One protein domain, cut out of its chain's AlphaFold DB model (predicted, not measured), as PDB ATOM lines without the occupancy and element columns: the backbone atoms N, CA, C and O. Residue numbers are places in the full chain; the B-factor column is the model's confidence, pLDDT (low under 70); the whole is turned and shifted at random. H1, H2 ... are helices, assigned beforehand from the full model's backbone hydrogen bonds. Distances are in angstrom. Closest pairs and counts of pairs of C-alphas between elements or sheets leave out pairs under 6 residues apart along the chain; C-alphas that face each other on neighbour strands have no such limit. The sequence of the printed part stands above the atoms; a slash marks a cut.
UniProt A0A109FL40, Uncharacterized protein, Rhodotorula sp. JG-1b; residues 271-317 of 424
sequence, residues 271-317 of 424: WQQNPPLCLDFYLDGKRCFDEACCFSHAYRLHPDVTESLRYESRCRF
ATOM      1  N   TRP A 271       0.410  33.447  40.265       69.75
ATOM      2  CA  TRP A 271       1.435  33.230  39.241       69.75
ATOM      3  C   TRP A 271       2.571  34.272  39.283       69.75
ATOM      4  O   TRP A 271       3.604  34.073  38.654       69.75
ATOM      5  N   GLN A 272       2.410  35.366  40.041       79.56
ATOM      6  CA  GLN A 272       3.431  36.407  40.265       79.56
ATOM      7  C   GLN A 272       4.082  36.321  41.655       79.56
ATOM      8  O   GLN A 272       4.725  37.278  42.110       79.56
ATOM      9  N   GLN A 273       3.894  35.207  42.366       81.75
ATOM     10  CA  GLN A 273       4.641  34.956  43.595       81.75
ATOM     11  C   GLN A 273       6.140  34.841  43.273       81.75
ATOM     12  O   GLN A 273       6.528  34.546  42.142       81.75
ATOM     13  N   ASN A 274       6.991  35.148  44.250       69.06
ATOM     14  CA  ASN A 274       8.442  35.076  44.092       69.06
ATOM     15  C   ASN A 274       9.035  34.236  45.234       69.06
ATOM     16  O   ASN A 274       9.142  34.762  46.349       69.06
ATOM     17  N   PRO A 275       9.395  32.965  44.985       68.31
ATOM     18  CA  PRO A 275       9.323  32.249  43.696       68.31
ATOM     19  C   PRO A 275       7.883  31.907  43.222       68.31
ATOM     20  O   PRO A 275       6.962  31.891  44.034       68.31
ATOM     21  N   PRO A 276       7.650  31.619  41.926       71.94
ATOM     22  CA  PRO A 276       6.336  31.202  41.421       71.94
ATOM     23  C   PRO A 276       5.823  29.935  42.120       71.94
ATOM     24  O   PRO A 276       6.601  29.019  42.372       71.94
ATOM     25  N   LEU A 277       4.527  29.867  42.434       79.69
ATOM     26  CA  LEU A 277       3.924  28.784  43.224       79.69
ATOM     27  C   LEU A 277       3.390  27.643  42.338       79.69
ATOM     28  O   LEU A 277       2.712  27.909  41.347       79.69
ATOM     29  N   CYS A 278       3.643  26.380  42.708       80.75
ATOM     30  CA  CYS A 278       3.085  25.214  42.006       80.75
ATOM     31  C   CYS A 278       1.658  24.941  42.488       80.75
ATOM     32  O   CYS A 278       1.471  24.356  43.554       80.75
ATOM     33  N   LEU A 279       0.637  25.353  41.738       81.56
ATOM     34  CA  LEU A 279      -0.749  25.155  42.176       81.56
ATOM     35  C   LEU A 279      -1.120  23.672  42.288       81.56
ATOM     36  O   LEU A 279      -1.766  23.298  43.264       81.56
ATOM     37  N   ASP A 280      -0.641  22.828  41.376       77.94
ATOM     38  CA  ASP A 280      -0.959  21.395  41.359       77.94
ATOM     39  C   ASP A 280      -0.526  20.691  42.654       77.94
ATOM     40  O   ASP A 280      -1.284  19.908  43.228       77.94
ATOM     41  N   PHE A 281       0.644  21.056  43.190       80.94
ATOM     42  CA  PHE A 281       1.144  20.540  44.467       80.94
ATOM     43  C   PHE A 281       0.194  20.837  45.640       80.94
ATOM     44  O   PHE A 281      -0.053  19.972  46.482       80.94
ATOM     45  N   TYR A 282      -0.355  22.054  45.707       79.69
ATOM     46  CA  TYR A 282      -1.223  22.466  46.817       79.69
ATOM     47  C   TYR A 282      -2.683  22.027  46.623       79.69
ATOM     48  O   TYR A 282      -3.377  21.705  47.596       79.69
ATOM     49  N   LEU A 283      -3.161  21.980  45.378       82.00
ATOM     50  CA  LEU A 283      -4.552  21.671  45.061       82.00
ATOM     51  C   LEU A 283      -4.857  20.174  45.141       82.00
ATOM     52  O   LEU A 283      -5.846  19.818  45.783       82.00
ATOM     53  N   ASP A 284      -4.001  19.305  44.601       74.69
ATOM     54  CA  ASP A 284      -4.301  17.869  44.507       74.69
ATOM     55  C   ASP A 284      -3.844  17.053  45.721       74.69
ATOM     56  O   ASP A 284      -4.196  15.879  45.848       74.69
ATOM     57  N   GLY A 285      -3.065  17.648  46.633       60.50
ATOM     58  CA  GLY A 285      -2.572  16.992  47.856       60.50
ATOM     59  C   GLY A 285      -1.635  15.801  47.605       60.50
ATOM     60  O   GLY A 285      -1.084  15.227  48.543       60.50
ATOM     61  N   LYS A 286      -1.431  15.439  46.339       60.12
ATOM     62  CA  LYS A 286      -0.399  14.533  45.863       60.12
ATOM     63  C   LYS A 286       0.808  15.389  45.503       60.12
ATOM     64  O   LYS A 286       0.659  16.474  44.946       60.12
ATOM     65  N   ARG A 287       2.009  14.917  45.852       57.72
ATOM     66  CA  ARG A 287       3.253  15.584  45.444       57.72
ATOM     67  C   ARG A 287       3.194  15.756  43.927       57.72
ATOM     68  O   ARG A 287       2.863  14.790  43.247       57.72
ATOM     69  N   CYS A 288       3.473  16.957  43.422       67.50
ATOM     70  CA  CYS A 288       3.736  17.152  42.001       67.50
ATOM     71  C   CYS A 288       4.746  16.069  41.588       67.50
ATOM     72  O   CYS A 288       5.858  16.037  42.117       67.50
ATOM     73  N   PHE A 289       4.301  15.105  40.777       51.44
ATOM     74  CA  PHE A 289       5.107  13.936  40.399       51.44
ATOM     75  C   PHE A 289       6.130  14.277  39.319       51.44
ATOM     76  O   PHE A 289       6.931  13.425  38.945       51.44
ATOM     77  N   ASP A 290       6.086  15.507  38.816       50.88
ATOM     78  CA  ASP A 290       7.031  15.969  37.830       50.88
ATOM     79  C   ASP A 290       8.327  16.385  38.527       50.88
ATOM     80  O   ASP A 290       8.421  17.444  39.157       50.88
ATOM     81  N   GLU A 291       9.341  15.527  38.415       47.66
ATOM     82  CA  GLU A 291      10.706  15.849  38.822       47.66
ATOM     83  C   GLU A 291      11.232  17.090  38.067       47.66
ATOM     84  O   GLU A 291      12.143  17.751  38.555       47.66
ATOM     85  N   ALA A 292      10.632  17.492  36.938       45.72
ATOM     86  CA  ALA A 292      10.956  18.724  36.217       45.72
ATOM     87  C   ALA A 292      10.163  19.966  36.681       45.72
ATOM     88  O   ALA A 292      10.270  21.027  36.058       45.72
ATOM     89  N   CYS A 293       9.377  19.885  37.765       59.59
ATOM     90  CA  CYS A 293       8.605  21.028  38.249       59.59
ATOM     91  C   CYS A 293       9.521  22.212  38.610       59.59
ATOM     92  O   CYS A 293      10.286  22.170  39.573       59.59
ATOM     93  N   CYS A 294       9.406  23.302  37.849       52.59
ATOM     94  CA  CYS A 294      10.173  24.540  38.045       52.59
ATOM     95  C   CYS A 294       9.505  25.522  39.033       52.59
ATOM     96  O   CYS A 294       9.946  26.663  39.175       52.59
ATOM     97  N   PHE A 295       8.412  25.111  39.683       71.50
ATOM     98  CA  PHE A 295       7.619  25.941  40.587       71.50
ATOM     99  C   PHE A 295       7.893  25.591  42.058       71.50
ATOM    100  O   PHE A 295       8.261  24.474  42.409       71.50
ATOM    101  N   SER A 296       7.708  26.557  42.956       72.25
ATOM    102  CA  SER A 296       8.003  26.402  44.380       72.25
ATOM    103  C   SER A 296       6.931  25.611  45.129       72.25
ATOM    104  O   SER A 296       5.736  25.902  45.024       72.25
ATOM    105  N   HIS A 297       7.394  24.673  45.960       78.44
ATOM    106  CA  HIS A 297       6.609  23.906  46.943       78.44
ATOM    107  C   HIS A 297       6.870  24.360  48.393       78.44
ATOM    108  O   HIS A 297       6.439  23.713  49.344       78.44
ATOM    109  N   ALA A 298       7.624  25.450  48.577       72.56
ATOM    110  CA  ALA A 298       8.123  25.880  49.886       72.56
ATOM    111  C   ALA A 298       7.186  26.854  50.624       72.56
ATOM    112  O   ALA A 298       7.444  27.202  51.778       72.56
ATOM    113  N   TYR A 299       6.109  27.312  49.979       78.19
ATOM    114  CA  TYR A 299       5.128  28.189  50.613       78.19
ATOM    115  C   TYR A 299       4.352  27.449  51.702       78.19
ATOM    116  O   TYR A 299       3.866  26.333  51.499       78.19
ATOM    117  N   ARG A 300       4.169  28.109  52.849       79.12
ATOM    118  CA  ARG A 300       3.177  27.696  53.845       79.12
ATOM    119  C   ARG A 300       1.854  28.378  53.527       79.12
ATOM    120  O   ARG A 300       1.695  29.573  53.766       79.12
ATOM    121  N   LEU A 301       0.918  27.615  52.975       82.56
ATOM    122  CA  LEU A 301      -0.452  28.072  52.770       82.56
ATOM    123  C   LEU A 301      -1.289  27.737  53.999       82.56
ATOM    124  O   LEU A 301      -1.217  26.623  54.517       82.56
ATOM    125  N   HIS A 302      -2.101  28.692  54.449       83.75
ATOM    126  CA  HIS A 302      -3.119  28.397  55.450       83.75
ATOM    127  C   HIS A 302      -4.115  27.372  54.865       83.75
ATOM    128  O   HIS A 302      -4.429  27.467  53.669       83.75
ATOM    129  N   PRO A 303      -4.625  26.411  55.657       82.62
ATOM    130  CA  PRO A 303      -5.616  25.441  55.191       82.62
ATOM    131  C   PRO A 303      -6.797  26.103  54.473       82.62
ATOM    132  O   PRO A 303      -7.096  25.732  53.342       82.62
ATOM    133  N   ASP A 304      -7.345  27.174  55.048       84.81
ATOM    134  CA  ASP A 304      -8.472  27.924  54.475       84.81
ATOM    135  C   ASP A 304      -8.155  28.534  53.104       84.81
ATOM    136  O   ASP A 304      -9.011  28.575  52.221       84.81
ATOM    137  N   VAL A 305      -6.916  28.993  52.894       84.19
ATOM    138  CA  VAL A 305      -6.472  29.519  51.594       84.19
ATOM    139  C   VAL A 305      -6.405  28.381  50.585       84.19
ATOM    140  O   VAL A 305      -6.885  28.517  49.466       84.19
ATOM    141  N   THR A 306      -5.863  27.232  50.984       85.00
ATOM    142  CA  THR A 306      -5.776  26.047  50.120       85.00
ATOM    143  C   THR A 306      -7.167  25.535  49.743       85.00
ATOM    144  O   THR A 306      -7.419  25.211  48.585       85.00
ATOM    145  N   GLU A 307      -8.092  25.500  50.698       81.75
ATOM    146  CA  GLU A 307      -9.474  25.078  50.481       81.75
ATOM    147  C   GLU A 307     -10.252  26.072  49.617       81.75
ATOM    148  O   GLU A 307     -10.946  25.657  48.691       81.75
ATOM    149  N   SER A 308     -10.045  27.375  49.818       82.06
ATOM    150  CA  SER A 308     -10.607  28.416  48.952       82.06
ATOM    151  C   SER A 308     -10.100  28.288  47.515       82.06
ATOM    152  O   SER A 308     -10.890  28.363  46.580       82.06
ATOM    153  N   LEU A 309      -8.806  28.015  47.315       80.56
ATOM    154  CA  LEU A 309      -8.237  27.790  45.980       80.56
ATOM    155  C   LEU A 309      -8.775  26.510  45.327       80.56
ATOM    156  O   LEU A 309      -9.051  26.499  44.125       80.56
ATOM    157  N   ARG A 310      -8.977  25.438  46.102       82.19
ATOM    158  CA  ARG A 310      -9.648  24.212  45.628       82.19
ATOM    159  C   ARG A 310     -11.098  24.475  45.253       82.19
ATOM    160  O   ARG A 310     -11.579  23.941  44.261       82.19
ATOM    161  N   TYR A 311     -11.798  25.290  46.030       79.38
ATOM    162  CA  TYR A 311     -13.170  25.670  45.738       79.38
ATOM    163  C   TYR A 311     -13.243  26.514  44.461       79.38
ATOM    164  O   TYR A 311     -13.979  26.168  43.544       79.38
ATOM    165  N   GLU A 312     -12.426  27.561  44.333       75.12
ATOM    166  CA  GLU A 312     -12.418  28.417  43.143       75.12
ATOM    167  C   GLU A 312     -12.010  27.668  41.872       75.12
ATOM    168  O   GLU A 312     -12.650  27.847  40.836       75.12
ATOM    169  N   SER A 313     -10.995  26.801  41.936       70.06
ATOM    170  CA  SER A 313     -10.602  25.957  40.798       70.06
ATOM    171  C   SER A 313     -11.710  24.982  40.390       70.06
ATOM    172  O   SER A 313     -11.937  24.777  39.203       70.06
ATOM    173  N   ARG A 314     -12.483  24.448  41.341       71.31
ATOM    174  CA  ARG A 314     -13.646  23.595  41.039       71.31
ATOM    175  C   ARG A 314     -14.866  24.376  40.545       71.31
ATOM    176  O   ARG A 314     -15.668  23.825  39.799       71.31
ATOM    177  N   CYS A 315     -15.026  25.632  40.957       59.59
ATOM    178  CA  CYS A 315     -16.213  26.439  40.659       59.59
ATOM    179  C   CYS A 315     -16.069  27.343  39.427       59.59
ATOM    180  O   CYS A 315     -17.081  27.691  38.823       59.59
ATOM    181  N   ARG A 316     -14.848  27.736  39.035       51.59
ATOM    182  CA  ARG A 316     -14.605  28.579  37.846       51.59
ATOM    183  C   ARG A 316     -14.277  27.801  36.577       51.59
ATOM    184  O   ARG A 316     -14.294  28.390  35.500       51.59
ATOM    185  N   PHE A 317     -14.024  26.501  36.681       42.38
ATOM    186  CA  PHE A 317     -13.841  25.639  35.522       42.38
ATOM    187  C   PHE A 317     -15.115  24.820  35.310       42.38
ATOM    188  O   PHE A 317     -15.444  23.977  36.144       42.38
TER     189      PHE A 317
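AT A GLANCE: This is residues 271 to 317 of the 424 residues of an uncharacterized protein of Rhodotorula sp. JG-1b (UniProt A0A109FL40). One longer helix, H2, makes one side of this small model, and a single-turn helix, H1, sits near the middle and packs on it by its last residues; the long link, residues 284 to 302, swings out round H1 to the far side and comes back to the beginning of H2. Much of the shape is loop: 19 of the 47 printed residues are in named elements. Along the chain H1 comes before H2; there is no named strand, and the class is all helix. The whole is compact, with a radius of gyration of the C-alphas of 10.9 A, and rounded, spanning 28 by 20 by 18 A.

IN THESE COORDINATES: Find C-alpha 303 at (-5.616, 25.441, 55.191); from there H2, residues 303 to 316, runs 19.8 A to C-alpha 316 at (-14.605, 28.579, 37.846). Then look back to H1, residues 279 to 283, which begins with C-alpha 279 at (-0.749, 25.155, 42.176).

HOW THE PARTS SIT: H2 touches H1 with residues 306 to 310 alone, in 4 pairs of C-alphas within 8 A. Look at Leu 283 and Arg 310, whose C-alphas are the closest of the two helices, 5.7 A apart. The centres of H1 and H2 are 10.4 A apart. In both helices every O i to N i+4 pair is within hydrogen-bond range.

THE WHOLE: The C-alphas farthest apart are those of Glu 291, in the link, and Cys 315, in H2, at 29.0 A. The printed part, residues 271 to 317, has no cut. The link from H1 to H2 is long, 19 residues. In the B-factor column the mean pLDDT of the printed part is 71.5; find the values under 70 at residue 271 and at residues 274 to 275, 285 to 294 and 315 to 317.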